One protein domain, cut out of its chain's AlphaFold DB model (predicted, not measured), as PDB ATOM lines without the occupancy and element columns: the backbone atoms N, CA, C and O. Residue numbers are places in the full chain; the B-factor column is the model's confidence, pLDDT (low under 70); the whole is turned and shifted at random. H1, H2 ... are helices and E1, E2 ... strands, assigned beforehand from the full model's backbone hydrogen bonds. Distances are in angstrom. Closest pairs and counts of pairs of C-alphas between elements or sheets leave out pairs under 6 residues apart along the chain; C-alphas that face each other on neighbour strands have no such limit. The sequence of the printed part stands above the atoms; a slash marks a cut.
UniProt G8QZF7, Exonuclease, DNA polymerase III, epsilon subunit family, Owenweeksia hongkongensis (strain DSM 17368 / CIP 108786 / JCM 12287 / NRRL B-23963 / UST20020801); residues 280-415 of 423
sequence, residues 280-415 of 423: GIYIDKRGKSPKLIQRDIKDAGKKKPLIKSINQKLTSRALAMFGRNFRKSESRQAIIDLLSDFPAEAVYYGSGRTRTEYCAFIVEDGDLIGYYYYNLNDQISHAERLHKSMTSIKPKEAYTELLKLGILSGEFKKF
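This is residues 280 to 415 of the 423 residues of the protein "Exonuclease, DNA polymerase III, epsilon subunit family" of Owenweeksia hongkongensis (strain DSM 17368 / CIP 108786 / JCM 12287 / NRRL B-23963 / UST20020801) (UniProt G8QZF7). One helix, H4, lies in the middle between two small three-stranded sheets, E2 E1 E3 towards one end of the longest axis and the strongly twisted E4 E5 E6 towards the other. H1 and H2 both pack on the last part of H4, H1 also over the first sheet, while the short H3 covers the face of the second sheet opposite to H4. The printed part has 136 residues with four named helices and six named strands, in the order E1 E2 E3 H1 H2 E4 E5 E6 H3 H4; both sheets are antiparallel and the class is mixed, helices and strands. The whole is compact, with a radius of gyration of the C-alphas of 15.8 A and spans of 45 by 31 by 24 A.

E1, residues 280 to 284, and E2, residues 291 to 296, form an antiparallel hairpin at 143 degrees, with N 282 and O 293 within hydrogen-bond range at 2.8 A. On the other side of E1, E3, residues 307 to 309, is its antiparallel neighbour at 147 degrees, with N 281 and O 307 at 2.8 A. H1, residues 312 to 325, is on this sheet at a height of 9.3 A, over E1 and, only just, over E2, where 3 of its C-alphas fall; the closest C-alphas of E2 and H1 are those of Gln 294 and Thr 315, 7.1 A apart. H2, residues 329 to 340, is on this sheet too, and is close to but not clearly touching H1, the closest C-alphas being those of Phe 322 and Arg 332, 7.9 A apart. E4, residues 346 to 351, E5, residues 357 to 364, and E6, residues 367 to 375, form a meander, each strand the antiparallel neighbour of the one before, in two hairpins. Across the pair E4 and E5, N 348 and O 361 are within hydrogen-bond range at 2.9 A, and across the pair E5 and E6, N 362 and O 370 are within hydrogen-bond range at 2.9 A. E6 bends by 50 degrees at residue 370. H3, residues 383 to 389, is on this sheet over E6, across the strands at 74 degrees to E6 on the local plane; their closest C-alphas, of Tyr 372 and Ser 389, are 6.6 A apart. H4, residues 397 to 409, is on the opposite face at a height of 9.3 A, and its closest C-alpha to E6 is that of Thr 400, 5.0 A from that of Leu 368. It is also on the first sheet, the C-alphas of Lys 308 in E3 and Glu 401 being closest at 5.8 A. With residues 405 to 409 alone H4 touches H1, closest at the C-alphas of Ala 318 and Ser 409, 4.6 A apart; they run the same way at a shallow tilt of 34.7 degrees, only just short of steep. With residues 404 to 408 alone it touches residues 335 to 339 of H2, closest at the C-alphas of Ile 335 and Leu 408, 6.7 A apart, opposite ways at a shallow tilt of 5 degrees. Every O i to N i+4 pair is within hydrogen-bond range in H1, H2 and H4, and 2 of 3 in H3.

E1 begins at C-alpha 280, (54.216, -14.990, -16.701), and is 12.3 A long; E2 is 16.8 A and E3 6.7 A. H1 is 19.7 A long and H2 16.2 A. E4 is 17.3 A, E5 23.2 A and E6 24.4 A, ending at C-alpha 375, (23.505, -7.455, -2.774). H3 is 10.2 A long, and H4, 18.4 A, ends at C-alpha 409, (44.881, -5.159, -10.755).

The two C-alphas farthest apart are those of Gly 301 and Asn 377, 48.6 A. The printed part has no cut, and no link is long. Residues 413 to 414 pair antiparallel with residues 348 to 349 of E4. The mean pLDDT of the printed part is 87.7; residues 287 to 289 and 376 to 387 are under 70.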
ATOM      1  N   GLY A 280      54.026 -14.969 -18.148       95.94
ATOM      2  CA  GLY A 280      54.216 -14.990 -16.701       95.94
ATOM      3  C   GLY A 280      54.551 -13.609 -16.150       95.94
ATOM      4  O   GLY A 280      55.288 -12.846 -16.779       95.94
ATOM      5  N   ILE A 281      54.034 -13.294 -14.966       96.69
ATOM      6  CA  ILE A 281      54.464 -12.185 -14.113       96.69
ATOM      7  C   ILE A 281      55.405 -12.758 -13.055       96.69
ATOM      8  O   ILE A 281      55.087 -13.756 -12.419       96.69
ATOM      9  N   TYR A 282      56.563 -12.136 -12.859       95.06
ATOM     10  CA  TYR A 282      57.628 -12.604 -11.977       95.06
ATOM     11  C   TYR A 282      58.042 -11.506 -11.005       95.06
ATOM     12  O   TYR A 282      58.048 -10.326 -11.358       95.06
ATOM     13  N   ILE A 283      58.464 -11.913  -9.809       92.38
ATOM     14  CA  ILE A 283      59.046 -11.013  -8.814       92.38
ATOM     15  C   ILE A 283      60.540 -10.845  -9.109       92.38
ATOM     16  O   ILE A 283      61.320 -11.800  -9.067       92.38
ATOM     17  N   ASP A 284      60.949  -9.614  -9.381       88.62
ATOM     18  CA  ASP A 284      62.340  -9.200  -9.463       88.62
ATOM     19  C   ASP A 284      62.807  -8.654  -8.108       88.62
ATOM     20  O   ASP A 284      62.438  -7.550  -7.700       88.62
ATOM     21  N   LYS A 285      63.627  -9.453  -7.415       82.69
ATOM     22  CA  LYS A 285      64.178  -9.157  -6.083       82.69
ATOM     23  C   LYS A 285      65.528  -8.421  -6.119       82.69
ATOM     24  O   LYS A 285      66.146  -8.246  -5.079       82.69
ATOM     25  N   ARG A 286      66.022  -8.002  -7.293       78.44
ATOM     26  CA  ARG A 286      67.369  -7.406  -7.440       78.44
ATOM     27  C   ARG A 286      67.504  -5.976  -6.889       78.44
ATOM     28  O   ARG A 286      68.606  -5.443  -6.876       78.44
ATOM     29  N   GLY A 287      66.408  -5.337  -6.470       68.56
ATOM     30  CA  GLY A 287      66.400  -3.981  -5.906       68.56
ATOM     31  C   GLY A 287      65.880  -3.930  -4.467       68.56
ATOM     32  O   GLY A 287      65.389  -4.924  -3.946       68.56
ATOM     33  N   LYS A 288      65.928  -2.739  -3.846       66.56
ATOM     34  CA  LYS A 288      65.448  -2.495  -2.465       66.56
ATOM     35  C   LYS A 288      63.958  -2.803  -2.244       66.56
ATOM     36  O   LYS A 288      63.543  -2.979  -1.106       66.56
ATOM     37  N   SER A 289      63.160  -2.857  -3.311       67.38
ATOM     38  CA  SER A 289      61.744  -3.236  -3.265       67.38
ATOM     39  C   SER A 289      61.427  -4.180  -4.427       67.38
ATOM     40  O   SER A 289      61.915  -3.931  -5.539       67.38
ATOM     41  N   PRO A 290      60.625  -5.239  -4.205       71.69
ATOM     42  CA  PRO A 290      60.280  -6.188  -5.253       71.69
ATOM     43  C   PRO A 290      59.533  -5.490  -6.391       71.69
ATOM     44  O   PRO A 290      58.557  -4.768  -6.178       71.69
ATOM     45  N   LYS A 291      60.010  -5.697  -7.621       85.56
ATOM     46  CA  LYS A 291      59.348  -5.223  -8.843       85.56
ATOM     47  C   LYS A 291      58.682  -6.392  -9.547       85.56
ATOM     48  O   LYS A 291      59.209  -7.496  -9.538       85.56
ATOM     49  N   LEU A 292      57.553  -6.146 -10.199       92.75
ATOM     50  CA  LEU A 292      56.902  -7.147 -11.037       92.75
ATOM     51  C   LEU A 292      57.305  -6.943 -12.496       92.75
ATOM     52  O   LEU A 292      57.202  -5.836 -13.026       92.75
ATOM     53  N   ILE A 293      57.772  -8.010 -13.137       92.19
ATOM     54  CA  ILE A 293      58.164  -8.022 -14.551       92.19
ATOM     55  C   ILE A 293      57.380  -9.096 -15.297       92.19
ATOM     56  O   ILE A 293      57.051 -10.127 -14.720       92.19
ATOM     57  N   GLN A 294      57.117  -8.889 -16.584       93.69
ATOM     58  CA  GLN A 294      56.474  -9.898 -17.429       93.69
ATOM     59  C   GLN A 294      57.460 -10.538 -18.407       93.69
ATOM     60  O   GLN A 294      58.343  -9.852 -18.922       93.69
ATOM     61  N   ARG A 295      57.297 -11.836 -18.681       93.56
ATOM     62  CA  ARG A 295      58.070 -12.598 -19.680       93.56
ATOM     63  C   ARG A 295      57.197 -13.663 -20.339       93.56
ATOM     64  O   ARG A 295      56.163 -14.027 -19.779       93.56
ATOM     65  N   ASP A 296      57.620 -14.163 -21.495       93.38
ATOM     66  CA  ASP A 296      57.092 -15.425 -22.015       93.38
ATOM     67  C   ASP A 296      57.528 -16.571 -21.102       93.38
ATOM     68  O   ASP A 296      58.680 -16.621 -20.661       93.38
ATOM     69  N   ILE A 297      56.605 -17.488 -20.802       92.88
ATOM     70  CA  ILE A 297      56.878 -18.604 -19.883       92.88
ATOM     71  C   ILE A 297      57.992 -19.497 -20.442       92.88
ATOM     72  O   ILE A 297      58.883 -19.902 -19.697       92.88
ATOM     73  N   LYS A 298      57.993 -19.725 -21.761       91.44
ATOM     74  CA  LYS A 298      59.036 -20.485 -22.469       91.44
ATOM     75  C   LYS A 298      60.446 -19.896 -22.306       91.44
ATOM     76  O   LYS A 298      61.412 -20.647 -22.252       91.44
ATOM     77  N   ASP A 299      60.558 -18.578 -22.136       90.19
ATOM     78  CA  ASP A 299      61.844 -17.872 -22.062       90.19
ATOM     79  C   ASP A 299      62.326 -17.687 -20.608       90.19
ATOM     80  O   ASP A 299      63.407 -17.153 -20.347       90.19
ATOM     81  N   ALA A 300      61.527 -18.104 -19.619       81.75
ATOM     82  CA  ALA A 300      61.814 -17.897 -18.200       81.75
ATOM     83  C   ALA A 300      62.679 -19.002 -17.560       81.75
ATOM     84  O   ALA A 300      63.095 -18.867 -16.400       81.75
ATOM     85  N   GLY A 301      62.977 -20.078 -18.294       84.69
ATOM     86  CA  GLY A 301      63.738 -21.226 -17.797       84.69
ATOM     87  C   GLY A 301      63.054 -21.891 -16.598       84.69
ATOM     88  O   GLY A 301      61.857 -22.150 -16.621       84.69
ATOM     89  N   LYS A 302      63.803 -22.147 -15.514       84.25
ATOM     90  CA  LYS A 302      63.280 -22.795 -14.289       84.25
ATOM     91  C   LYS A 302      62.517 -21.853 -13.345       84.25
ATOM     92  O   LYS A 302      62.052 -22.292 -12.293       84.25
ATOM     93  N   LYS A 303      62.428 -20.552 -13.650       87.12
ATOM     94  CA  LYS A 303      61.754 -19.595 -12.760       87.12
ATOM     95  C   LYS A 303      60.247 -19.812 -12.812       87.12
ATOM     96  O   LYS A 303      59.651 -19.746 -13.883       87.12
ATOM     97  N   LYS A 304      59.630 -20.001 -11.646       89.88
ATOM     98  CA  LYS A 304      58.172 -20.073 -11.528       89.88
ATOM     99  C   LYS A 304      57.569 -18.661 -11.568       89.88
ATOM    100  O   LYS A 304      58.086 -17.779 -10.874       89.88
ATOM    101  N   PRO A 305      56.540 -18.415 -12.395       95.00
ATOM    102  CA  PRO A 305      55.810 -17.155 -12.366       95.00
ATOM    103  C   PRO A 305      55.005 -17.030 -11.068       95.00
ATOM    104  O   PRO A 305      54.540 -18.029 -10.532       95.00
ATOM    105  N   LEU A 306      54.837 -15.793 -10.598       95.69
ATOM    106  CA  LEU A 306      53.870 -15.428  -9.560       95.69
ATOM    107  C   LEU A 306      52.440 -15.603 -10.083       95.69
ATOM    108  O   LEU A 306      51.585 -16.129  -9.384       95.69
ATOM    109  N   ILE A 307      52.202 -15.146 -11.316       96.88
ATOM    110  CA  ILE A 307      50.924 -15.273 -12.020       96.88
ATOM    111  C   ILE A 307      51.194 -15.645 -13.473       96.88
ATOM    112  O   ILE A 307      52.057 -15.044 -14.119       96.88
ATOM    113  N   LYS A 308      50.444 -16.599 -14.007       96.62
ATOM    114  CA  LYS A 308      50.390 -16.932 -15.428       96.62
ATOM    115  C   LYS A 308      49.251 -16.167 -16.109       96.62
ATOM    116  O   LYS A 308      48.278 -15.750 -15.496       96.62
ATOM    117  N   SER A 309      49.357 -15.940 -17.409       94.62
ATOM    118  CA  SER A 309      48.356 -15.204 -18.172       94.62
ATOM    119  C   SER A 309      48.330 -15.643 -19.623       94.62
ATOM    120  O   SER A 309      49.323 -16.108 -20.177       94.62
ATOM    121  N   ILE A 310      47.179 -15.432 -20.248       91.44
ATOM    122  CA  ILE A 310      46.890 -15.871 -21.609       91.44
ATOM    123  C   ILE A 310      47.661 -15.034 -22.634       91.44
ATOM    124  O   ILE A 310      48.078 -15.553 -23.656       91.44
ATOM    125  N   ASN A 311      47.845 -13.728 -22.399       91.69
ATOM    126  CA  ASN A 311      48.530 -12.860 -23.359       91.69
ATOM    127  C   ASN A 311      49.136 -11.602 -22.723       91.69
ATOM    128  O   ASN A 311      48.799 -11.202 -21.608       91.69
ATOM    129  N   GLN A 312      50.008 -10.941 -23.489       93.50
ATOM    130  CA  GLN A 312      50.750  -9.755 -23.056       93.50
ATOM    131  C   GLN A 312      49.847  -8.546 -22.766       93.50
ATOM    132  O   GLN A 312      50.183  -7.682 -21.949       93.50
ATOM    133  N   LYS A 313      48.700  -8.444 -23.445       92.56
ATOM    134  CA  LYS A 313      47.774  -7.321 -23.267       92.56
ATOM    135  C   LYS A 313      47.150  -7.355 -21.872       92.56
ATOM    136  O   LYS A 313      47.083  -6.316 -21.216       92.56
ATOM    137  N   LEU A 314      46.739  -8.538 -21.410       91.31
ATOM    138  CA  LEU A 314      46.181  -8.728 -20.071       91.31
ATOM    139  C   LEU A 314      47.219  -8.457 -18.980       91.31
ATOM    140  O   LEU A 314      46.946  -7.670 -18.075       91.31
ATOM    141  N   THR A 315      48.423  -9.027 -19.095       93.94
ATOM    142  CA  THR A 315      49.505  -8.792 -18.122       93.94
ATOM    143  C   THR A 315      49.893  -7.320 -18.038       93.94
ATOM    144  O   THR A 315      50.006  -6.777 -16.941       93.94
ATOM    145  N   SER A 316      50.057  -6.643 -19.178       94.81
ATOM    146  CA  SER A 316      50.434  -5.222 -19.201       94.81
ATOM    147  C   SER A 316      49.358  -4.345 -18.562       94.81
ATOM    148  O   SER A 316      49.686  -3.441 -17.793       94.81
ATOM    149  N   ARG A 317      48.073  -4.634 -18.823       94.38
ATOM    150  CA  ARG A 317      46.952  -3.933 -18.180       94.38
ATOM    151  C   ARG A 317      46.974  -4.142 -16.665       94.38
ATOM    152  O   ARG A 317      46.900  -3.157 -15.935       94.38
ATOM    153  N   ALA A 318      47.113  -5.385 -16.203       94.94
ATOM    154  CA  ALA A 318      47.135  -5.703 -14.777       94.94
ATOM    155  C   ALA A 318      48.296  -5.004 -14.052       94.94
ATOM    156  O   ALA A 318      48.074  -4.366 -13.029       94.94
ATOM    157  N   LEU A 319      49.509  -5.021 -14.618       95.19
ATOM    158  CA  LEU A 319      50.676  -4.333 -14.049       95.19
ATOM    159  C   LEU A 319      50.502  -2.807 -14.002       95.19
ATOM    160  O   LEU A 319      50.872  -2.170 -13.013       95.19
ATOM    161  N   ALA A 320      49.917  -2.211 -15.045       94.62
ATOM    162  CA  ALA A 320      49.617  -0.781 -15.060       94.62
ATOM    163  C   ALA A 320      48.584  -0.403 -13.983       94.62
ATOM    164  O   ALA A 320      48.742   0.610 -13.297       94.62
ATOM    165  N   MET A 321      47.545  -1.226 -13.807       95.00
ATOM    166  CA  MET A 321      46.542  -1.042 -12.756       95.00
ATOM    167  C   MET A 321      47.135  -1.247 -11.363       95.00
ATOM    168  O   MET A 321      46.902  -0.411 -10.497       95.00
ATOM    169  N   PHE A 322      47.977  -2.263 -11.168       94.75
ATOM    170  CA  PHE A 322      48.693  -2.500  -9.916       94.75
ATOM    171  C   PHE A 322      49.491  -1.265  -9.482       94.75
ATOM    172  O   PHE A 322      49.343  -0.773  -8.364       94.75
ATOM    173  N   GLY A 323      50.284  -0.696 -10.398       90.62
ATOM    174  CA  GLY A 323      51.065   0.512 -10.125       90.62
ATOM    175  C   GLY A 323      50.205   1.728  -9.760       90.62
ATOM    176  O   GLY A 323      50.616   2.533  -8.921       90.62
ATOM    177  N   ARG A 324      49.015   1.846 -10.364       93.06
ATOM    178  CA  ARG A 324      48.061   2.944 -10.148       93.06
ATOM    179  C   ARG A 324      47.280   2.807  -8.839       93.06
ATOM    180  O   ARG A 324      47.139   3.802  -8.125       93.06
ATOM    181  N   ASN A 325      46.773   1.609  -8.563       93.31
ATOM    182  CA  ASN A 325      45.842   1.317  -7.472       93.31
ATOM    183  C   ASN A 325      46.574   1.087  -6.143       93.31
ATOM    184  O   ASN A 325      46.075   1.487  -5.095       93.31
ATOM    185  N   PHE A 326      47.795   0.547  -6.179       91.25
ATOM    186  CA  PHE A 326      48.620   0.320  -4.993       91.25
ATOM    187  C   PHE A 326      49.830   1.254  -5.018       91.25
ATOM    188  O   PHE A 326      50.883   0.932  -5.568       91.25
ATOM    189  N   ARG A 327      49.680   2.459  -4.455       86.69
ATOM    190  CA  ARG A 327      50.749   3.482  -4.444       86.69
ATOM    191  C   ARG A 327      51.762   3.287  -3.316       86.69
ATOM    192  O   ARG A 327      52.944   3.547  -3.518       86.69
ATOM    193  N   LYS A 328      51.299   2.841  -2.143       87.88
ATOM    194  CA  LYS A 328      52.136   2.610  -0.957       87.88
ATOM    195  C   LYS A 328      52.904   1.292  -1.084       87.88
ATOM    196  O   LYS A 328      52.362   0.311  -1.592       87.88
ATOM    197  N   SER A 329      54.145   1.268  -0.595       85.06
ATOM    198  CA  SER A 329      54.994   0.068  -0.636       85.06
ATOM    199  C   SER A 329      54.383  -1.097   0.147       85.06
ATOM    200  O   SER A 329      54.388  -2.218  -0.344       85.06
ATOM    201  N   GLU A 330      53.801  -0.823   1.316       87.00
ATOM    202  CA  GLU A 330      53.136  -1.824   2.166       87.00
ATOM    203  C   GLU A 330      51.969  -2.499   1.441       87.00
ATOM    204  O   GLU A 330      51.899  -3.720   1.382       87.00
ATOM    205  N   SER A 331      51.096  -1.717   0.795       88.94
ATOM    206  CA  SER A 331      49.967  -2.266   0.035       88.94
ATOM    207  C   SER A 331      50.426  -3.108  -1.158       88.94
ATOM    208  O   SER A 331      49.806  -4.118  -1.469       88.94
ATOM    209  N   ARG A 332      51.523  -2.721  -1.827       90.62
ATOM    210  CA  ARG A 332      52.120  -3.536  -2.899       90.62
ATOM    211  C   ARG A 332      52.656  -4.855  -2.360       90.62
ATOM    212  O   ARG A 332      52.430  -5.884  -2.987       90.62
ATOM    213  N   GLN A 333      53.355  -4.808  -1.228       90.81
ATOM    214  CA  GLN A 333      53.924  -5.988  -0.591       90.81
ATOM    215  C   GLN A 333      52.818  -6.955  -0.158       90.81
ATOM    216  O   GLN A 333      52.874  -8.112  -0.545       90.81
ATOM    217  N   ALA A 334      51.753  -6.464   0.483       92.06
ATOM    218  CA  ALA A 334      50.615  -7.284   0.900       92.06
ATOM    219  C   ALA A 334      49.951  -8.040  -0.268       92.06
ATOM    220  O   ALA A 334      49.633  -9.218  -0.146       92.06
ATOM    221  N   ILE A 335      49.782  -7.388  -1.426       94.56
ATOM    222  CA  ILE A 335      49.245  -8.047  -2.629       94.56
ATOM    223  C   ILE A 335      50.232  -9.076  -3.191       94.56
ATOM    224  O   ILE A 335      49.817 -10.157  -3.598       94.56
ATOM    225  N   ILE A 336      51.530  -8.764  -3.219       94.12
ATOM    226  CA  ILE A 336      52.559  -9.710  -3.672       94.12
ATOM    227  C   ILE A 336      52.609 -10.933  -2.751       94.12
ATOM    228  O   ILE A 336      52.715 -12.048  -3.259       94.12
ATOM    229  N   ASP A 337      52.504 -10.741  -1.440       93.56
ATOM    230  CA  ASP A 337      52.519 -11.817  -0.447       93.56
ATOM    231  C   ASP A 337      51.275 -12.699  -0.591       93.56
ATOM    232  O   ASP A 337      51.416 -13.908  -0.752       93.56
ATOM    233  N   LEU A 338      50.081 -12.098  -0.686       94.94
ATOM    234  CA  LEU A 338      48.824 -12.814  -0.947       94.94
ATOM    235  C   LEU A 338      48.874 -13.658  -2.229       94.94
ATOM    236  O   LEU A 338      48.279 -14.726  -2.294       94.94
ATOM    237  N   LEU A 339      49.526 -13.164  -3.280       96.06
ATOM    238  CA  LEU A 339      49.645 -13.892  -4.545       96.06
ATOM    239  C   LEU A 339      50.752 -14.950  -4.514       96.06
ATOM    240  O   LEU A 339      50.688 -15.916  -5.271       96.06
ATOM    241  N   SER A 340      51.775 -14.749  -3.681       94.31
ATOM    242  CA  SER A 340      52.882 -15.695  -3.511       94.31
ATOM    243  C   SER A 340      52.456 -16.899  -2.678       94.31
ATOM    244  O   SER A 340      52.891 -18.010  -2.971       94.31
ATOM    245  N   ASP A 341      51.604 -16.667  -1.682       94.56
ATOM    246  CA  ASP A 341      50.973 -17.675  -0.836       94.56
ATOM    247  C   ASP A 341      49.452 -17.597  -1.012       94.56
ATOM    248  O   ASP A 341      48.713 -17.072  -0.174       94.56
ATOM    249  N   PHE A 342      48.997 -18.017  -2.196       95.50
ATOM    250  CA  PHE A 342      47.587 -17.947  -2.556       95.50
ATOM    251  C   PHE A 342      46.779 -18.923  -1.684       95.50
ATOM    252  O   PHE A 342      47.060 -20.122  -1.736       95.50
ATOM    253  N   PRO A 343      45.797 -18.445  -0.895       93.19
ATOM    254  CA  PRO A 343      45.050 -19.288   0.031       93.19
ATOM    255  C   PRO A 343      44.354 -20.455  -0.673       93.19
ATOM    256  O   PRO A 343      43.727 -20.251  -1.712       93.19
ATOM    257  N   ALA A 344      44.419 -21.642  -0.062       91.50
ATOM    258  CA  ALA A 344      43.664 -22.806  -0.520       91.50
ATOM    259  C   ALA A 344      42.149 -22.566  -0.409       91.50
ATOM    260  O   ALA A 344      41.421 -22.848  -1.348       91.50
ATOM    261  N   GLU A 345      41.725 -21.946   0.697       91.00
ATOM    262  CA  GLU A 345      40.330 -21.620   0.996       91.00
ATOM    263  C   GLU A 345      40.155 -20.105   1.104       91.00
ATOM    264  O   GLU A 345      40.722 -19.454   1.995       91.00
ATOM    265  N   ALA A 346      39.388 -19.507   0.192       90.56
ATOM    266  CA  ALA A 346      39.099 -18.079   0.242       90.56
ATOM    267  C   ALA A 346      37.869 -17.683  -0.575       90.56
ATOM    268  O   ALA A 346      37.572 -18.240  -1.627       90.56
ATOM    269  N   VAL A 347      37.219 -16.605  -0.135       90.00
ATOM    270  CA  VAL A 347      36.234 -15.889  -0.947       90.00
ATOM    271  C   VAL A 347      36.835 -14.554  -1.367       90.00
ATOM    272  O   VAL A 347      37.393 -13.816  -0.550       90.00
ATOM    273  N   TYR A 348      36.703 -14.223  -2.644       92.75
ATOM    274  CA  TYR A 348      37.054 -12.918  -3.198       92.75
ATOM    275  C   TYR A 348      35.804 -12.231  -3.723       92.75
ATOM    276  O   TYR A 348      34.858 -12.912  -4.088       92.75
ATOM    277  N   TYR A 349      35.784 -10.905  -3.816       91.81
ATOM    278  CA  TYR A 349      34.660 -10.176  -4.399       91.81
ATOM    279  C   TYR A 349      35.086  -9.090  -5.378       91.81
ATOM    280  O   TYR A 349      36.210  -8.584  -5.337       91.81
ATOM    281  N   GLY A 350      34.150  -8.722  -6.248       92.06
ATOM    282  CA  GLY A 350      34.263  -7.652  -7.231       92.06
ATOM    283  C   GLY A 350      32.896  -7.088  -7.615       92.06
ATOM    284  O   GLY A 350      31.884  -7.361  -6.969       92.06
ATOM    285  N   SER A 351      32.859  -6.300  -8.688       91.44
ATOM    286  CA  SER A 351      31.610  -5.719  -9.191       91.44
ATOM    287  C   SER A 351      30.653  -6.789  -9.734       91.44
ATOM    288  O   SER A 351      31.068  -7.644 -10.529       91.44
ATOM    289  N   GLY A 352      29.378  -6.696  -9.342       89.75
ATOM    290  CA  GLY A 352      28.263  -7.458  -9.902       89.75
ATOM    291  C   GLY A 352      27.681  -6.799 -11.154       89.75
ATOM    292  O   GLY A 352      28.318  -5.940 -11.775       89.75
ATOM    293  N   ARG A 353      26.500  -7.252 -11.585       86.00
ATOM    294  CA  ARG A 353      25.889  -6.886 -12.878       86.00
ATOM    295  C   ARG A 353      25.294  -5.483 -12.858       86.00
ATOM    296  O   ARG A 353      25.288  -4.809 -13.887       86.00
ATOM    297  N   THR A 354      24.841  -5.042 -11.691       82.38
ATOM    298  CA  THR A 354      24.279  -3.710 -11.450       82.38
ATOM    299  C   THR A 354      25.186  -2.906 -10.511       82.38
ATOM    300  O   THR A 354      26.253  -3.363 -10.104       82.38
ATOM    301  N   ARG A 355      24.788  -1.674 -10.168       79.69
ATOM    302  CA  ARG A 355      25.538  -0.831  -9.216       79.69
ATOM    303  C   ARG A 355      25.420  -1.287  -7.761       79.69
ATOM    304  O   ARG A 355      26.290  -0.946  -6.970       79.69
ATOM    305  N   THR A 356      24.342  -1.982  -7.413       80.12
ATOM    306  CA  THR A 356      24.045  -2.431  -6.042       80.12
ATOM    307  C   THR A 356      24.430  -3.889  -5.807       80.12
ATOM    308  O   THR A 356      24.498  -4.329  -4.662       80.12
ATOM    309  N   GLU A 357      24.697  -4.619  -6.889       83.25
ATOM    310  CA  GLU A 357      25.073  -6.022  -6.867       83.25
ATOM    311  C   GLU A 357      26.598  -6.185  -6.896       83.25
ATOM    312  O   GLU A 357      27.332  -5.484  -7.601       83.25
ATOM    313  N   TYR A 358      27.070  -7.177  -6.160       88.06
ATOM    314  CA  TYR A 358      28.445  -7.634  -6.105       88.06
ATOM    315  C   TYR A 358      28.521  -9.062  -6.627       88.06
ATOM    316  O   TYR A 358      27.522  -9.777  -6.708       88.06
ATOM    317  N   CYS A 359      29.724  -9.483  -6.994       90.69
ATOM    318  CA  CYS A 359      29.997 -10.888  -7.237       90.69
ATOM    319  C   CYS A 359      31.060 -11.365  -6.271       90.69
ATOM    320  O   CYS A 359      32.046 -10.661  -6.055       90.69
ATOM    321  N   ALA A 360      30.889 -12.579  -5.775       91.12
ATOM    322  CA  ALA A 360      31.898 -13.302  -5.036       91.12
ATOM    323  C   ALA A 360      32.405 -14.508  -5.834       91.12
ATOM    324  O   ALA A 360      31.661 -15.120  -6.596       91.12
ATOM    325  N   PHE A 361      33.684 -14.812  -5.660       93.38
ATOM    326  CA  PHE A 361      34.431 -15.911  -6.254       93.38
ATOM    327  C   PHE A 361      34.890 -16.824  -5.129       93.38
ATOM    328  O   PHE A 361      35.460 -16.335  -4.152       93.38
ATOM    329  N   ILE A 362      34.648 -18.119  -5.274       92.19
ATOM    330  CA  ILE A 362      34.932 -19.114  -4.241       92.19
ATOM    331  C   ILE A 362      36.136 -19.932  -4.692       92.19
ATOM    332  O   ILE A 362      36.142 -20.468  -5.803       92.19
ATOM    333  N   VAL A 363      37.156 -19.974  -3.841       92.94
ATOM    334  CA  VAL A 363      38.380 -20.745  -4.039       92.94
ATOM    335  C   VAL A 363      38.427 -21.847  -2.994       92.94
ATOM    336  O   VAL A 363      38.343 -21.526  -1.809       92.94
ATOM    337  N   GLU A 364      38.580 -23.086  -3.459       92.19
ATOM    338  CA  GLU A 364      38.800 -24.285  -2.640       92.19
ATOM    339  C   GLU A 364      39.978 -25.073  -3.206       92.19
ATOM    340  O   GLU A 364      40.173 -25.094  -4.425       92.19
ATOM    341  N   ASP A 365      40.785 -25.683  -2.338       92.12
ATOM    342  CA  ASP A 365      42.023 -26.383  -2.715       92.12
ATOM    343  C   ASP A 365      42.960 -25.543  -3.623       92.12
ATOM    344  O   ASP A 365      43.799 -26.059  -4.365       92.12
ATOM    345  N   GLY A 366      42.844 -24.212  -3.551       92.94
ATOM    346  CA  GLY A 366      43.601 -23.254  -4.359       92.94
ATOM    347  C   GLY A 366      43.042 -23.005  -5.764       92.94
ATOM    348  O   GLY A 366      43.638 -22.220  -6.506       92.94
ATOM    349  N   ASP A 367      41.906 -23.603  -6.122       95.81
ATOM    350  CA  ASP A 367      41.254 -23.469  -7.421       95.81
ATOM    351  C   ASP A 367      39.962 -22.648  -7.364       95.81
ATOM    352  O   ASP A 367      39.174 -22.744  -6.431       95.81
ATOM    353  N   LEU A 368      39.700 -21.849  -8.405       95.75
ATOM    354  CA  LEU A 368      38.406 -21.183  -8.568       95.75
ATOM    355  C   LEU A 368      37.327 -22.215  -8.932       95.75
ATOM    356  O   LEU A 368      37.291 -22.700 -10.066       95.75
ATOM    357  N   ILE A 369      36.417 -22.478  -7.996       94.31
ATOM    358  CA  ILE A 369      35.369 -23.501  -8.133       94.31
ATOM    359  C   ILE A 369      33.981 -22.939  -8.462       94.31
ATOM    360  O   ILE A 369      33.085 -23.678  -8.867       94.31
ATOM    361  N   GLY A 370      33.768 -21.633  -8.301       92.75
ATOM    362  CA  GLY A 370      32.450 -21.050  -8.514       92.75
ATOM    363  C   GLY A 370      32.373 -19.554  -8.260       92.75
ATOM    364  O   GLY A 370      33.312 -18.921  -7.772       92.75
ATOM    365  N   TYR A 371      31.223 -18.988  -8.607       92.38
ATOM    366  CA  TYR A 371      30.889 -17.598  -8.323       92.38
ATOM    367  C   TYR A 371      29.411 -17.444  -7.965       92.38
ATOM    368  O   TYR A 371      28.582 -18.266  -8.351       92.38
ATOM    369  N   TYR A 372      29.058 -16.381  -7.249       87.31
ATOM    370  CA  TYR A 372      27.662 -16.023  -6.996       87.31
ATOM    371  C   TYR A 372      27.487 -14.507  -6.945       87.31
ATOM    372  O   TYR A 372      28.385 -13.772  -6.525       87.31
ATOM    373  N   TYR A 373      26.316 -14.045  -7.375       86.69
ATOM    374  CA  TYR A 373      25.911 -12.650  -7.261       86.69
ATOM    375  C   TYR A 373      25.120 -12.426  -5.974       86.69
ATOM    376  O   TYR A 373      24.368 -13.304  -5.559       86.69
ATOM    377  N   TYR A 374      25.301 -11.265  -5.351       81.06
ATOM    378  CA  TYR A 374      24.619 -10.887  -4.110       81.06
ATOM    379  C   TYR A 374      24.526  -9.362  -3.972       81.06
ATOM    380  O   TYR A 374      25.317  -8.629  -4.569       81.06
ATOM    381  N   ASN A 375      23.595  -8.865  -3.162       76.31
ATOM    382  CA  ASN A 375      23.505  -7.455  -2.774       76.31
ATOM    383  C   ASN A 375      24.103  -7.238  -1.371       76.31
ATOM    384  O   ASN A 375      24.154  -8.157  -0.565       76.31
ATOM    385  N   LEU A 376      24.527  -6.012  -1.031       59.78
ATOM    386  CA  LEU A 376      25.153  -5.703   0.278       59.78
ATOM    387  C   LEU A 376      24.293  -6.053   1.503       59.78
ATOM    388  O   LEU A 376      24.829  -6.246   2.592       59.78
ATOM    389  N   ASN A 377      22.973  -6.121   1.331       55.38
ATOM    390  CA  ASN A 377      22.044  -6.485   2.400       55.38
ATOM    391  C   ASN A 377      21.959  -8.003   2.629       55.38
ATOM    392  O   ASN A 377      21.413  -8.425   3.652       55.38
ATOM    393  N   ASP A 378      22.510  -8.814   1.723       58.22
ATOM    394  CA  ASP A 378      22.516 -10.263   1.852       58.22
ATOM    395  C   ASP A 378      23.564 -10.669   2.890       58.22
ATOM    396  O   ASP A 378      24.761 -10.400   2.758       58.22
ATOM    397  N   GLN A 379      23.121 -11.335   3.958       53.59
ATOM    398  CA  GLN A 379      24.029 -11.889   4.957       53.59
ATOM    399  C   GLN A 379      24.769 -13.094   4.364       53.59
ATOM    400  O   GLN A 379      24.341 -14.239   4.541       53.59
ATOM    401  N   ILE A 380      25.905 -12.848   3.703       54.19
ATOM    402  CA  ILE A 380      26.887 -13.883   3.351       54.19
ATOM    403  C   ILE A 380      27.452 -14.432   4.655       54.19
ATOM    404  O   ILE A 380      28.434 -13.920   5.187       54.19
ATOM    405  N   SER A 381      26.756 -15.412   5.223       50.22
ATOM    406  CA  SER A 381      26.995 -15.838   6.598       50.22
ATOM    407  C   SER A 381      27.513 -17.243   6.774       50.22
ATOM    408  O   SER A 381      28.094 -17.545   7.809       50.22
ATOM    409  N   HIS A 382      27.346 -18.088   5.763       56.84
ATOM    410  CA  HIS A 382      27.641 -19.506   5.884       56.84
ATOM    411  C   HIS A 382      28.183 -20.018   4.550       56.84
ATOM    412  O   HIS A 382      27.477 -19.946   3.543       56.84
ATOM    413  N   ALA A 383      29.414 -20.538   4.550       55.09
ATOM    414  CA  ALA A 383      30.065 -21.101   3.364       55.09
ATOM    415  C   ALA A 383      29.186 -22.168   2.683       55.09
ATOM    416  O   ALA A 383      28.976 -22.108   1.478       55.09
ATOM    417  N   GLU A 384      28.528 -23.043   3.454       57.09
ATOM    418  CA  GLU A 384      27.594 -24.053   2.925       57.09
ATOM    419  C   GLU A 384      26.437 -23.472   2.094       57.09
ATOM    420  O   GLU A 384      25.997 -24.089   1.122       57.09
ATOM    421  N   ARG A 385      25.937 -22.275   2.438       64.50
ATOM    422  CA  ARG A 385      24.886 -21.611   1.646       64.50
ATOM    423  C   ARG A 385      25.432 -21.098   0.318       64.50
ATOM    424  O   ARG A 385      24.724 -21.131  -0.685       64.50
ATOM    425  N   LEU A 386      26.697 -20.678   0.293       66.50
ATOM    426  CA  LEU A 386      27.352 -20.237  -0.934       66.50
ATOM    427  C   LEU A 386      27.488 -21.380  -1.938       66.50
ATOM    428  O   LEU A 386      27.209 -21.167  -3.112       66.50
ATOM    429  N   HIS A 387      27.800 -22.600  -1.491       69.75
ATOM    430  CA  HIS A 387      27.886 -23.764  -2.385       69.75
ATOM    431  C   HIS A 387      26.575 -24.088  -3.100       69.75
ATOM    432  O   HIS A 387      26.584 -24.484  -4.265       69.75
ATOM    433  N   LYS A 388      25.434 -23.910  -2.429       73.44
ATOM    434  CA  LYS A 388      24.120 -24.176  -3.032       73.44
ATOM    435  C   LYS A 388      23.736 -23.087  -4.036       73.44
ATOM    436  O   LYS A 388      23.247 -23.387  -5.129       73.44
ATOM    437  N   SER A 389      24.014 -21.830  -3.698       75.31
ATOM    438  CA  SER A 389      23.636 -20.670  -4.512       75.31
ATOM    439  C   SER A 389      24.633 -20.342  -5.624       75.31
ATOM    440  O   SER A 389      24.266 -19.661  -6.582       75.31
ATOM    441  N   MET A 390      25.873 -20.837  -5.549       85.88
ATOM    442  CA  MET A 390      26.883 -20.549  -6.562       85.88
ATOM    443  C   MET A 390      26.570 -21.187  -7.912       85.88
ATOM    444  O   MET A 390      25.953 -22.251  -8.032       85.88
ATOM    445  N   THR A 391      27.064 -20.524  -8.945       88.50
ATOM    446  CA  THR A 391      27.259 -21.106 -10.264       88.50
ATOM    447  C   THR A 391      28.602 -21.816 -10.264       88.50
ATOM    448  O   THR A 391      29.648 -21.188 -10.079       88.50
ATOM    449  N   SER A 392      28.560 -23.135 -10.425       89.88
ATOM    450  CA  SER A 392      29.752 -23.976 -10.406       89.88
ATOM    451  C   SER A 392      30.611 -23.742 -11.646       89.88
ATOM    452  O   SER A 392      30.131 -23.703 -12.782       89.88
ATOM    453  N   ILE A 393      31.912 -23.636 -11.420       91.50
ATOM    454  CA  ILE A 393      32.929 -23.572 -12.459       91.50
ATOM    455  C   ILE A 393      33.682 -24.896 -12.441       91.50
ATOM    456  O   ILE A 393      34.160 -25.328 -11.399       91.50
ATOM    457  N   LYS A 394      33.830 -25.535 -13.607       90.44
ATOM    458  CA  LYS A 394      34.765 -26.659 -13.741       90.44
ATOM    459  C   LYS A 394      36.191 -26.122 -13.538       90.44
ATOM    460  O   LYS A 394      36.606 -25.310 -14.375       90.44
ATOM    461  N   PRO A 395      36.929 -26.546 -12.494       92.38
ATOM    462  CA  PRO A 395      38.231 -25.969 -12.175       92.38
ATOM    463  C   PRO A 395      39.206 -26.060 -13.348       92.38
ATOM    464  O   PRO A 395      39.322 -27.095 -14.012       92.38
ATOM    465  N   LYS A 396      39.894 -24.950 -13.623       93.56
ATOM    466  CA  LYS A 396      40.998 -24.862 -14.583       93.56
ATOM    467  C   LYS A 396      42.021 -23.878 -14.045       93.56
ATOM    468  O   LYS A 396      41.646 -22.765 -13.679       93.56
ATOM    469  N   GLU A 397      43.306 -24.226 -14.144       94.81
ATOM    470  CA  GLU A 397      44.410 -23.338 -13.743       94.81
ATOM    471  C   GLU A 397      44.245 -21.932 -14.344       94.81
ATOM    472  O   GLU A 397      44.383 -20.924 -13.655       94.81
ATOM    473  N   ALA A 398      43.860 -21.845 -15.622       94.25
ATOM    474  CA  ALA A 398      43.653 -20.566 -16.291       94.25
ATOM    475  C   ALA A 398      42.621 -19.665 -15.587       94.25
ATOM    476  O   ALA A 398      42.801 -18.451 -15.577       94.25
ATOM    477  N   TYR A 399      41.560 -20.216 -14.996       95.62
ATOM    478  CA  TYR A 399      40.533 -19.424 -14.317       95.62
ATOM    479  C   TYR A 399      41.047 -18.856 -12.992       95.62
ATOM    480  O   TYR A 399      40.891 -17.659 -12.738       95.62
ATOM    481  N   THR A 400      41.741 -19.679 -12.207       97.12
ATOM    482  CA  THR A 400      42.413 -19.267 -10.969       97.12
ATOM    483  C   THR A 400      43.463 -18.185 -11.248       97.12
ATOM    484  O   THR A 400      43.531 -17.166 -10.561       97.12
ATOM    485  N   GLU A 401      44.244 -18.332 -12.317       97.38
ATOM    486  CA  GLU A 401      45.255 -17.347 -12.713       97.38
ATOM    487  C   GLU A 401      44.638 -16.019 -13.195       97.38
ATOM    488  O   GLU A 401      45.169 -14.939 -12.919       97.38
ATOM    489  N   LEU A 402      43.467 -16.054 -13.843       96.38
ATOM    490  CA  LEU A 402      42.712 -14.837 -14.154       96.38
ATOM    491  C   LEU A 402      42.167 -14.153 -12.884       96.38
ATOM    492  O   LEU A 402      42.221 -12.923 -12.801       96.38
ATOM    493  N   LEU A 403      41.703 -14.905 -11.881       97.69
ATOM    494  CA  LEU A 403      41.329 -14.341 -10.576       97.69
ATOM    495  C   LEU A 403      42.521 -13.631  -9.924       97.69
ATOM    496  O   LEU A 403      42.408 -12.462  -9.547       97.69
ATOM    497  N   LYS A 404      43.690 -14.278  -9.891       98.06
ATOM    498  CA  LYS A 404      44.938 -13.678  -9.395       98.06
ATOM    499  C   LYS A 404      45.318 -12.397 -10.144       98.06
ATOM    500  O   LYS A 404      45.725 -11.422  -9.512       98.06
ATOM    501  N   LEU A 405      45.139 -12.340 -11.469       97.25
ATOM    502  CA  LEU A 405      45.348 -11.104 -12.241       97.25
ATOM    503  C   LEU A 405      44.401  -9.976 -11.827       97.25
ATOM    504  O   LEU A 405      44.830  -8.824 -11.777       97.25
ATOM    505  N   GLY A 406      43.135 -10.287 -11.545       97.12
ATOM    506  CA  GLY A 406      42.173  -9.290 -11.078       97.12
ATOM    507  C   GLY A 406      42.430  -8.823  -9.640       97.12
ATOM    508  O   GLY A 406      42.211  -7.657  -9.319       97.12
ATOM    509  N   ILE A 407      42.981  -9.689  -8.785       97.50
ATOM    510  CA  ILE A 407      43.498  -9.294  -7.463       97.50
ATOM    511  C   ILE A 407      44.694  -8.353  -7.635       97.50
ATOM    512  O   ILE A 407      44.734  -7.275  -7.041       97.50
ATOM    513  N   LEU A 408      45.638  -8.708  -8.514       97.25
ATOM    514  CA  LEU A 408      46.801  -7.876  -8.815       97.25
ATOM    515  C   LEU A 408      46.399  -6.500  -9.367       97.25
ATOM    516  O   LEU A 408      47.004  -5.491  -9.018       97.25
ATOM    517  N   SER A 409      45.380  -6.431 -10.225       95.75
ATOM    518  CA  SER A 409      44.881  -5.159 -10.755       95.75
ATOM    519  C   SER A 409      44.083  -4.353  -9.721       95.75
ATOM    520  O   SER A 409      43.816  -3.175  -9.958       95.75
ATOM    521  N   GLY A 410      43.726  -4.940  -8.575       94.88
ATOM    522  CA  GLY A 410      42.864  -4.339  -7.555       94.88
ATOM    523  C   GLY A 410      41.380  -4.322  -7.931       94.88
ATOM    524  O   GLY A 410      40.607  -3.600  -7.304       94.88
ATOM    525  N   GLU A 411      40.982  -5.074  -8.961       94.88
ATOM    526  CA  GLU A 411      39.579  -5.260  -9.352       94.88
ATOM    527  C   GLU A 411      38.855  -6.246  -8.425       94.88
ATOM    528  O   GLU A 411      37.646  -6.109  -8.234       94.88
ATOM    529  N   PHE A 412      39.589  -7.192  -7.828       95.75
ATOM    530  CA  PHE A 412      39.061  -8.172  -6.877       95.75
ATOM    531  C   PHE A 412      39.774  -8.088  -5.531       95.75
ATOM    532  O   PHE A 412      40.975  -7.819  -5.460       95.75
ATOM    533  N   LYS A 413      39.031  -8.318  -4.450       92.12
ATOM    534  CA  LYS A 413      39.528  -8.222  -3.072       92.12
ATOM    535  C   LYS A 413      39.178  -9.476  -2.294       92.12
ATOM    536  O   LYS A 413      38.117 -10.045  -2.517       92.12
ATOM    537  N   LYS A 414      40.059  -9.901  -1.388       89.75
ATOM    538  CA  LYS A 414      39.785 -11.012  -0.471       89.75
ATOM    539  C   LYS A 414      38.754 -10.564   0.572       89.75
ATOM    540  O   LYS A 414      38.805  -9.421   1.025       89.75
ATOM    541  N   PHE A 415      37.839 -11.445   0.955       83.62
ATOM    542  CA  PHE A 415      37.054 -11.275   2.176       83.62
ATOM    543  C   PHE A 415      37.917 -11.601   3.403       83.62
ATOM    544  O   PHE A 415      38.590 -12.628   3.429       83.62
TER     545      PHE A 415